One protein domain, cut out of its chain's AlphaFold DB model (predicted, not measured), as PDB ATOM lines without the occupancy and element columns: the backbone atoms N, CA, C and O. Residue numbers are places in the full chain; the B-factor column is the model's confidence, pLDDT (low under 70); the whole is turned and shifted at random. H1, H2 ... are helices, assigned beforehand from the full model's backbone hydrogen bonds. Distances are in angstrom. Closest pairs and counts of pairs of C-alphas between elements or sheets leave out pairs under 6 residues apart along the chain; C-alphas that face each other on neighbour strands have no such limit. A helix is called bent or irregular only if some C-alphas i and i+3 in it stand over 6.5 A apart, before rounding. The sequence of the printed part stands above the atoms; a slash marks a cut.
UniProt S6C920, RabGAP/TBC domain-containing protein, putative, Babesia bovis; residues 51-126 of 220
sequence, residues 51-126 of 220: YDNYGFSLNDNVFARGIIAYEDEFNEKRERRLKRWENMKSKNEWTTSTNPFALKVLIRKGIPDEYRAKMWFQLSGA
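AT A GLANCE: This is residues 51 to 126 of the 220 residues of the protein "RabGAP/TBC domain-containing protein, putative" of Babesia bovis (UniProt S6C920). A long helix, H1, bent near its middle into a broad V, makes the length of a loose, elongated shape. Its second arm, H1b, has the short helix H2 side by side with it and the short helix H3 near it, while a loop of residues 51 to 63 folds back beyond the start of the first arm, H1a. The printed part has 76 residues with three named helices in the order H1, H2, H3 and no named strand; the class is all helix, with 48 of the 76 residues in named elements. The whole is loose, with a radius of gyration of the C-alphas of 15.3 A, and spans 45 by 28 by 18 A.

HOW THE PARTS SIT: Residues 51 to 63 hold no named element, and their C-alphas lie 12 to 26 A from the mean of all C-alphas. H1, residues 64 to 90, was assigned as one helix by its hydrogen bonds but is bent: C-alphas 73 and 76 are 7.0 A apart. Its arms, H1a of residues 64 to 73 and H1b of residues 76 to 90, stand at a steep tilt of 56 degrees. Residues 72 to 77, which belong to H1, stand free. A short link of 9 residues leads to H2, residues 100 to 109. H1b and H2 are close but not clearly touching: their closest C-alphas, those of Trp 85 and Leu 106, are 7.7 A apart. They run opposite ways at a shallow tilt of 20 degrees. A tight link of 3 residues leads to H3, residues 113 to 123, and H2 and H3 are apart. H1b and H3 are near each other, with 6 pairs of C-alphas within 10 A. H1a is apart from H2 and from H3. In H1a, H1b and H2 every O i to N i+4 pair is within hydrogen-bond range; in H3 it is 5 of 7.

IN THESE COORDINATES: H1a begins at C-alpha 64, (165.087, 203.063, 195.706), and measures 14.3 A from first to last C-alpha. H1b measures 21.1 A and ends at C-alpha 90, (140.862, 177.704, 204.877). H2 measures 14.5 A. H3 measures 15.1 A and ends at C-alpha 123, (143.410, 193.112, 216.805); it is irregular, with C-alphas 114 and 117 7.2 A apart.

THE WHOLE: The two C-alphas farthest apart, those of Asp 60 and Thr 98, are 46.0 A apart. The printed part has no cut, and neither link between helices is long. The mean pLDDT of the printed part is 86.0, and residues 94 to 99 are under 70.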
ATOM      1  N   TYR A  51     156.540 204.174 191.558       89.69
ATOM      2  CA  TYR A  51     156.051 204.120 192.934       89.69
ATOM      3  C   TYR A  51     156.233 202.720 193.508       89.69
ATOM      4  O   TYR A  51     156.170 201.740 192.764       89.69
ATOM      5  N   ASP A  52     156.413 202.637 194.823       89.19
ATOM      6  CA  ASP A  52     156.388 201.371 195.552       89.19
ATOM      7  C   ASP A  52     154.958 200.804 195.700       89.19
ATOM      8  O   ASP A  52     153.968 201.376 195.224       89.19
ATOM      9  N   ASN A  53     154.846 199.662 196.387       88.00
ATOM     10  CA  ASN A  53     153.571 198.980 196.629       88.00
ATOM     11  C   ASN A  53     152.570 199.807 197.458       88.00
ATOM     12  O   ASN A  53     151.366 199.555 197.379       88.00
ATOM     13  N   TYR A  54     153.037 200.796 198.225       89.19
ATOM     14  CA  TYR A  54     152.178 201.670 199.025       89.19
ATOM     15  C   TYR A  54     151.786 202.941 198.266       89.19
ATOM     16  O   TYR A  54     150.697 203.459 198.488       89.19
ATOM     17  N   GLY A  55     152.591 203.378 197.295       91.06
ATOM     18  CA  GLY A  55     152.356 204.567 196.481       91.06
ATOM     19  C   GLY A  55     153.355 205.701 196.710       91.06
ATOM     20  O   GLY A  55     153.077 206.821 196.274       91.06
ATOM     21  N   PHE A  56     154.491 205.446 197.368       91.44
ATOM     22  CA  PHE A  56     155.581 206.411 197.547       91.44
ATOM     23  C   PHE A  56     156.496 206.459 196.325       91.44
ATOM     24  O   PHE A  56     156.847 205.421 195.768       91.44
ATOM     25  N   SER A  57     156.867 207.672 195.898       91.44
ATOM     26  CA  SER A  57     157.771 207.896 194.761       91.44
ATOM     27  C   SER A  57     159.134 207.248 195.012       91.44
ATOM     28  O   SER A  57     159.788 207.513 196.021       91.44
ATOM     29  N   LEU A  58     159.574 206.425 194.064       89.50
ATOM     30  CA  LEU A  58     160.915 205.839 194.031       89.50
ATOM     31  C   LEU A  58     161.912 206.744 193.297       89.50
ATOM     32  O   LEU A  58     163.112 206.643 193.531       89.50
ATOM     33  N   ASN A  59     161.433 207.650 192.442       86.25
ATOM     34  CA  ASN A  59     162.293 208.554 191.675       86.25
ATOM     35  C   ASN A  59     163.096 209.504 192.575       86.25
ATOM     36  O   ASN A  59     164.246 209.806 192.273       86.25
ATOM     37  N   ASP A  60     162.498 209.937 193.686       77.12
ATOM     38  CA  ASP A  60     163.087 210.907 194.616       77.12
ATOM     39  C   ASP A  60     163.876 210.224 195.750       77.12
ATOM     40  O   ASP A  60     164.383 210.882 196.658       77.12
ATOM     41  N   ASN A  61     163.969 208.889 195.725       83.56
ATOM     42  CA  ASN A  61     164.569 208.097 196.789       83.56
ATOM     43  C   ASN A  61     165.922 207.522 196.344       83.56
ATOM     44  O   ASN A  61     165.993 206.578 195.559       83.56
ATOM     45  N   VAL A  62     167.009 208.046 196.918       85.19
ATOM     46  CA  VAL A  62     168.391 207.590 196.660       85.19
ATOM     47  C   VAL A  62     168.564 206.090 196.942       85.19
ATOM     48  O   VAL A  62     169.361 205.413 196.292       85.19
ATOM     49  N   PHE A  63     167.771 205.539 197.862       86.75
ATOM     50  CA  PHE A  63     167.802 204.131 198.245       86.75
ATOM     51  C   PHE A  63     166.858 203.245 197.422       86.75
ATOM     52  O   PHE A  63     166.829 202.036 197.648       86.75
ATOM     53  N   ALA A  64     166.112 203.795 196.455       86.56
ATOM     54  CA  ALA A  64     165.087 203.063 195.706       86.56
ATOM     55  C   ALA A  64     165.603 201.753 195.102       86.56
ATOM     56  O   ALA A  64     164.958 200.718 195.234       86.56
ATOM     57  N   ARG A  65     166.798 201.763 194.499       85.75
ATOM     58  CA  ARG A  65     167.397 200.549 193.916       85.75
ATOM     59  C   ARG A  65     167.653 199.459 194.959       85.75
ATOM     60  O   ARG A  65     167.401 198.292 194.683       85.75
ATOM     61  N   GLY A  66     168.138 199.842 196.141       88.25
ATOM     62  CA  GLY A  66     168.381 198.909 197.241       88.25
ATOM     63  C   GLY A  66     167.080 198.355 197.818       88.25
ATOM     64  O   GLY A  66     166.994 197.162 198.087       88.25
ATOM     65  N   ILE A  67     166.052 199.200 197.932       85.56
ATOM     66  CA  ILE A  67     164.715 198.789 198.375       85.56
ATOM     67  C   ILE A  67     164.115 197.778 197.396       85.56
ATOM     68  O   ILE A  67     163.687 196.720 197.834       85.56
ATOM     69  N   ILE A  68     164.148 198.052 196.088       87.31
ATOM     70  CA  ILE A  68     163.623 197.135 195.062       87.31
ATOM     71  C   ILE A  68     164.354 195.789 195.114       87.31
ATOM     72  O   ILE A  68     163.715 194.744 195.160       87.31
ATOM     73  N   ALA A  69     165.691 195.803 195.161       88.62
ATOM     74  CA  ALA A  69     166.476 194.573 195.240       88.62
ATOM     75  C   ALA A  69     166.157 193.762 196.509       88.62
ATOM     76  O   ALA A  69     166.019 192.540 196.448       88.62
ATOM     77  N   TYR A  70     165.988 194.441 197.648       88.25
ATOM     78  CA  TYR A  70     165.571 193.812 198.898       88.25
ATOM     79  C   TYR A  70     164.152 193.237 198.814       88.25
ATOM     80  O   TYR A  70     163.901 192.133 199.297       88.25
ATOM     81  N   GLU A  71     163.209 193.964 198.211       86.75
ATOM     82  CA  GLU A  71     161.840 193.488 198.013       86.75
ATOM     83  C   GLU A  71     161.797 192.232 197.140       86.75
ATOM     84  O   GLU A  71     161.080 191.288 197.484       86.75
ATOM     85  N   ASP A  72     162.597 192.197 196.073       87.81
ATOM     86  CA  ASP A  72     162.727 191.048 195.178       87.81
ATOM     87  C   ASP A  72     163.300 189.824 195.913       87.81
ATOM     88  O   ASP A  72     162.731 188.733 195.829       87.81
ATOM     89  N   GLU A  73     164.369 189.995 196.702       89.88
ATOM     90  CA  GLU A  73     164.943 188.921 197.527       89.88
ATOM     91  C   GLU A  73     163.936 188.413 198.574       89.88
ATOM     92  O   GLU A  73     163.810 187.213 198.841       89.88
ATOM     93  N   PHE A  74     163.166 189.325 199.164       88.06
ATOM     94  CA  PHE A  74     162.203 188.992 200.203       88.06
ATOM     95  C   PHE A  74     160.901 188.386 199.658       88.06
ATOM     96  O   PHE A  74     160.098 187.854 200.436       88.06
ATOM     97  N   ASN A  75     160.669 188.436 198.345       89.31
ATOM     98  CA  ASN A  75     159.394 188.053 197.750       89.31
ATOM     99  C   ASN A  75     159.049 186.576 198.006       89.31
ATOM    100  O   ASN A  75     157.949 186.262 198.458       89.31
ATOM    101  N   GLU A  76     160.012 185.663 197.874       90.00
ATOM    102  CA  GLU A  76     159.785 184.234 198.147       90.00
ATOM    103  C   GLU A  76     159.351 183.989 199.610       90.00
ATOM    104  O   GLU A  76     158.463 183.186 199.921       90.00
ATOM    105  N   LYS A  77     159.941 184.737 200.550       89.44
ATOM    106  CA  LYS A  77     159.578 184.683 201.971       89.44
ATOM    107  C   LYS A  77     158.190 185.271 202.220       89.44
ATOM    108  O   LYS A  77     157.465 184.751 203.075       89.44
ATOM    109  N   ARG A  78     157.810 186.325 201.493       89.12
ATOM    110  CA  ARG A  78     156.467 186.919 201.516       89.12
ATOM    111  C   ARG A  78     155.422 185.923 201.009       89.12
ATOM    112  O   ARG A  78     154.446 185.685 201.715       89.12
ATOM    113  N   GLU A  79     155.676 185.254 199.889       91.12
ATOM    114  CA  GLU A  79     154.793 184.224 199.326       91.12
ATOM    115  C   GLU A  79     154.615 183.031 200.275       91.12
ATOM    116  O   GLU A  79     153.492 182.601 200.554       91.12
ATOM    117  N   ARG A  80     155.712 182.528 200.861       91.38
ATOM    118  CA  ARG A  80     155.650 181.459 201.872       91.38
ATOM    119  C   ARG A  80     154.820 181.856 203.089       91.38
ATOM    120  O   ARG A  80     154.116 181.010 203.644       91.38
ATOM    121  N   ARG A  81     154.900 183.116 203.527       90.12
ATOM    122  CA  ARG A  81     154.063 183.636 204.618       90.12
ATOM    123  C   ARG A  81     152.606 183.709 204.188       90.12
ATOM    124  O   ARG A  81     151.776 183.152 204.897       90.12
ATOM    125  N   LEU A  82     152.310 184.306 203.036       92.25
ATOM    126  CA  LEU A  82     150.947 184.417 202.518       92.25
ATOM    127  C   LEU A  82     150.270 183.042 202.442       92.25
ATOM    128  O   LEU A  82     149.185 182.866 202.983       92.25
ATOM    129  N   LYS A  83     150.963 182.018 201.924       92.38
ATOM    130  CA  LYS A  83     150.443 180.641 201.871       92.38
ATOM    131  C   LYS A  83     150.081 180.072 203.249       92.38
ATOM    132  O   LYS A  83     149.087 179.366 203.383       92.38
ATOM    133  N   ARG A  84     150.865 180.370 204.292       89.81
ATOM    134  CA  ARG A  84     150.539 179.943 205.668       89.81
ATOM    135  C   ARG A  84     149.283 180.637 206.191       89.81
ATOM    136  O   ARG A  84     148.476 179.987 206.847       89.81
ATOM    137  N   TRP A  85     149.123 181.920 205.881       91.00
ATOM    138  CA  TRP A  85     147.929 182.688 206.229       91.00
ATOM    139  C   TRP A  85     146.684 182.176 205.487       91.00
ATOM    140  O   TRP A  85     145.660 181.960 206.127       91.00
ATOM    141  N   GLU A  86     146.781 181.870 204.188       90.81
ATOM    142  CA  GLU A  86     145.687 181.238 203.425       90.81
ATOM    143  C   GLU A  86     145.303 179.866 203.984       90.81
ATOM    144  O   GLU A  86     144.124 179.559 204.147       90.81
ATOM    145  N   ASN A  87     146.291 179.040 204.340       88.44
ATOM    146  CA  ASN A  87     146.022 177.738 204.942       88.44
ATOM    147  C   ASN A  87     145.263 177.889 206.267       88.44
ATOM    148  O   ASN A  87     144.283 177.183 206.493       88.44
ATOM    149  N   MET A  88     145.668 178.827 207.124       84.25
ATOM    150  CA  MET A  88     144.962 179.107 208.378       84.25
ATOM    151  C   MET A  88     143.530 179.609 208.127       84.25
ATOM    152  O   MET A  88     142.599 179.177 208.804       84.25
ATOM    153  N   LYS A  89     143.333 180.446 207.100       83.69
ATOM    154  CA  LYS A  89     142.006 180.884 206.637       83.69
ATOM    155  C   LYS A  89     141.111 179.736 206.235       83.69
ATOM    156  O   LYS A  89     139.970 179.681 206.672       83.69
ATOM    157  N   SER A  90     141.628 178.832 205.406       83.75
ATOM    158  CA  SER A  90     140.862 177.704 204.877       83.75
ATOM    159  C   SER A  90     140.369 176.771 205.983       83.75
ATOM    160  O   SER A  90     139.304 176.180 205.860       83.75
ATOM    161  N   LYS A  91     141.108 176.700 207.095       79.88
ATOM    162  CA  LYS A  91     140.747 175.928 208.290       79.88
ATOM    163  C   LYS A  91     139.811 176.674 209.246       79.88
ATOM    164  O   LYS A  91     139.480 176.147 210.299       79.88
ATOM    165  N   ASN A  92     139.413 177.901 208.904       72.88
ATOM    166  CA  ASN A  92     138.647 178.809 209.757       72.88
ATOM    167  C   ASN A  92     139.308 179.088 211.127       72.88
ATOM    168  O   ASN A  92     138.651 179.488 212.081       72.88
ATOM    169  N   GLU A  93     140.634 178.942 211.217       71.00
ATOM    170  CA  GLU A  93     141.438 179.194 212.426       71.00
ATOM    171  C   GLU A  93     141.849 180.677 212.547       71.00
ATOM    172  O   GLU A  93     142.805 181.031 213.233       71.00
ATOM    173  N   TRP A  94     141.150 181.567 211.835       68.38
ATOM    174  CA  TRP A  94     141.451 183.001 211.772       68.38
ATOM    175  C   TRP A  94     141.107 183.731 213.078       68.38
ATOM    176  O   TRP A  94     141.560 184.851 213.312       68.38
ATOM    177  N   THR A  95     140.285 183.122 213.929       64.69
ATOM    178  CA  THR A  95     139.820 183.738 215.168       64.69
ATOM    179  C   THR A  95     140.792 183.449 216.308       64.69
ATOM    180  O   THR A  95     141.297 182.336 216.476       64.69
ATOM    181  N   THR A  96     141.011 184.456 217.155       60.16
ATOM    182  CA  THR A  96     141.771 184.302 218.406       60.16
ATOM    183  C   THR A  96     141.169 183.220 219.313       60.16
ATOM    184  O   THR A  96     141.873 182.682 220.159       60.16
ATOM    185  N   SER A  97     139.896 182.867 219.117       60.19
ATOM    186  CA  SER A  97     139.167 181.881 219.917       60.19
ATOM    187  C   SER A  97     139.471 180.426 219.545       60.19
ATOM    188  O   SER A  97     139.458 179.573 220.425       60.19
ATOM    189  N   THR A  98     139.756 180.117 218.273       63.72
ATOM    190  CA  THR A  98     139.907 178.719 217.816       63.72
ATOM    191  C   THR A  98     141.337 178.197 217.964       63.72
ATOM    192  O   THR A  98     141.534 177.063 218.392       63.72
ATOM    193  N   ASN A  99     142.352 179.004 217.636       68.19
ATOM    194  CA  ASN A  99     143.759 178.614 217.792       68.19
ATOM    195  C   ASN A  99     144.650 179.826 218.143       68.19
ATOM    196  O   ASN A  99     145.440 180.302 217.316       68.19
ATOM    197  N   PRO A 100     144.545 180.353 219.380       76.25
ATOM    198  CA  PRO A 100     145.212 181.595 219.775       76.25
ATOM    199  C   PRO A 100     146.735 181.522 219.653       76.25
ATOM    200  O   PRO A 100     147.385 182.527 219.367       76.25
ATOM    201  N   PHE A 101     147.331 180.351 219.892       82.75
ATOM    202  CA  PHE A 101     148.782 180.202 219.881       82.75
ATOM    203  C   PHE A 101     149.351 180.256 218.459       82.75
ATOM    204  O   PHE A 101     150.262 181.048 218.198       82.75
ATOM    205  N   ALA A 102     148.797 179.472 217.526       82.25
ATOM    206  CA  ALA A 102     149.269 179.448 216.142       82.25
ATOM    207  C   ALA A 102     149.096 180.814 215.458       82.25
ATOM    208  O   ALA A 102     150.027 181.306 214.808       82.25
ATOM    209  N   LEU A 103     147.955 181.476 215.690       85.38
ATOM    210  CA  LEU A 103     147.684 182.816 215.175       85.38
ATOM    211  C   LEU A 103     148.687 183.849 215.718       85.38
ATOM    212  O   LEU A 103     149.285 184.597 214.941       85.38
ATOM    213  N   LYS A 104     148.960 183.851 217.033       88.00
ATOM    214  CA  LYS A 104     149.963 184.745 217.649       88.00
ATOM    215  C   LYS A 104     151.358 184.540 217.061       88.00
ATOM    216  O   LYS A 104     152.079 185.515 216.841       88.00
ATOM    217  N   VAL A 105     151.758 183.295 216.793       89.12
ATOM    218  CA  VAL A 105     153.049 183.000 216.153       89.12
ATOM    219  C   VAL A 105     153.108 183.605 214.749       89.12
ATOM    220  O   VAL A 105     154.110 184.237 214.413       89.12
ATOM    221  N   LEU A 106     152.050 183.472 213.944       89.12
ATOM    222  CA  LEU A 106     152.003 184.049 212.597       89.12
ATOM    223  C   LEU A 106     152.012 185.579 212.612       89.12
ATOM    224  O   LEU A 106     152.781 186.175 211.857       89.12
ATOM    225  N   ILE A 107     151.256 186.212 213.514       91.19
ATOM    226  CA  ILE A 107     151.244 187.672 213.684       91.19
ATOM    227  C   ILE A 107     152.650 188.195 214.003       91.19
ATOM    228  O   ILE A 107     153.122 189.115 213.339       91.19
ATOM    229  N   ARG A 108     153.375 187.566 214.940       91.25
ATOM    230  CA  ARG A 108     154.760 187.956 215.284       91.25
ATOM    231  C   ARG A 108     155.746 187.777 214.128       91.25
ATOM    232  O   ARG A 108     156.777 188.441 214.096       91.25
ATOM    233  N   LYS A 109     155.468 186.875 213.180       91.06
ATOM    234  CA  LYS A 109     156.271 186.723 211.953       91.06
ATOM    235  C   LYS A 109     155.930 187.768 210.886       91.06
ATOM    236  O   LYS A 109     156.692 187.883 209.924       91.06
ATOM    237  N   GLY A 110     154.847 188.518 211.067       91.38
ATOM    238  CA  GLY A 110     154.378 189.573 210.182       91.38
ATOM    239  C   GLY A 110     153.075 189.200 209.480       91.38
ATOM    240  O   GLY A 110     152.923 188.093 208.957       91.38
ATOM    241  N   ILE A 111     152.157 190.165 209.451       92.25
ATOM    242  CA  ILE A 111     150.878 190.073 208.746       92.25
ATOM    243  C   ILE A 111     151.107 190.468 207.275       92.25
ATOM    244  O   ILE A 111     151.676 191.541 207.044       92.25
ATOM    245  N   PRO A 112     150.705 189.637 206.293       93.00
ATOM    246  CA  PRO A 112     150.757 189.976 204.872       93.00
ATOM    247  C   PRO A 112     149.954 191.236 204.552       93.00
ATOM    248  O   PRO A 112     148.980 191.540 205.243       93.00
ATOM    249  N   ASP A 113     150.361 191.952 203.506       91.06
ATOM    250  CA  ASP A 113     149.831 193.271 203.133       91.06
ATOM    251  C   ASP A 113     148.311 193.213 202.909       91.06
ATOM    252  O   ASP A 113     147.572 194.052 203.422       91.06
ATOM    253  N   GLU A 114     147.841 192.144 202.267       90.25
ATOM    254  CA  GLU A 114     146.438 191.854 201.954       90.25
ATOM    255  C   GLU A 114     145.568 191.691 203.206       90.25
ATOM    256  O   GLU A 114     144.356 191.907 203.176       90.25
ATOM    257  N   TYR A 115     146.188 191.307 204.322       91.31
ATOM    258  CA  TYR A 115     145.499 190.986 205.565       91.31
ATOM    259  C   TYR A 115     145.640 192.041 206.645       91.31
ATOM    260  O   TYR A 115     144.907 191.979 207.632       91.31
ATOM    261  N   ARG A 116     146.519 193.035 206.473       93.19
ATOM    262  CA  ARG A 116     146.756 194.050 207.507       93.19
ATOM    263  C   ARG A 116     145.516 194.855 207.832       93.19
ATOM    264  O   ARG A 116     145.219 194.998 209.007       93.19
ATOM    265  N   ALA A 117     144.771 195.312 206.823       91.50
ATOM    266  CA  ALA A 117     143.569 196.116 207.044       91.50
ATOM    267  C   ALA A 117     142.571 195.391 207.962       91.50
ATOM    268  O   ALA A 117     142.188 195.918 209.001       91.50
ATOM    269  N   LYS A 118     142.230 194.138 207.635       89.00
ATOM    270  CA  LYS A 118     141.317 193.324 208.446       89.00
ATOM    271  C   LYS A 118     141.911 192.979 209.812       89.00
ATOM    272  O   LYS A 118     141.241 193.128 210.827       89.00
ATOM    273  N   MET A 119     143.151 192.495 209.844       89.31
ATOM    274  CA  MET A 119     143.752 192.005 211.082       89.31
ATOM    275  C   MET A 119     144.031 193.117 212.073       89.31
ATOM    276  O   MET A 119     143.767 192.937 213.249       89.31
ATOM    277  N   TRP A 120     144.564 194.255 211.636       92.25
ATOM    278  CA  TRP A 120     144.787 195.380 212.537       92.25
ATOM    279  C   TRP A 120     143.476 195.941 213.066       92.25
ATOM    280  O   TRP A 120     143.422 196.249 214.248       92.25
ATOM    281  N   PHE A 121     142.426 195.986 212.243       90.06
ATOM    282  CA  PHE A 121     141.096 196.405 212.681       90.06
ATOM    283  C   PHE A 121     140.511 195.482 213.765       90.06
ATOM    284  O   PHE A 121     139.980 195.964 214.758       90.06
ATOM    285  N   GLN A 122     140.672 194.163 213.620       86.62
ATOM    286  CA  GLN A 122     140.232 193.185 214.624       86.62
ATOM    287  C   GLN A 122     141.126 193.168 215.874       86.62
ATOM    288  O   GLN A 122     140.641 193.108 216.997       86.62
ATOM    289  N   LEU A 123     142.450 193.205 215.699       87.62
ATOM    290  CA  LEU A 123     143.410 193.112 216.805       87.62
ATOM    291  C   LEU A 123     143.403 194.351 217.699       87.62
ATOM    292  O   LEU A 123     143.729 194.234 218.877       87.62
ATOM    293  N   SER A 124     143.054 195.520 217.159       89.88
ATOM    294  CA  SER A 124     142.872 196.733 217.957       89.88
ATOM    295  C   SER A 124     141.539 196.767 218.710       89.88
ATOM    296  O   SER A 124     141.349 197.660 219.529       89.88
ATOM    297  N   GLY A 125     140.613 195.840 218.426       86.81
ATOM    298  CA  GLY A 125     139.232 195.885 218.916       86.81
ATOM    299  C   GLY A 125     138.376 196.972 218.254       86.81
ATOM    300  O   GLY A 125     137.264 197.247 218.705       86.81
ATOM    301  N   ALA A 126     138.878 197.609 217.189       88.19
ATOM    302  CA  ALA A 126     138.155 198.663 216.483       88.19
ATOM    303  C   ALA A 126     136.922 198.136 215.734       88.19
ATOM    304  O   ALA A 126     136.010 198.910 215.459       88.19
TER     305      ALA A 126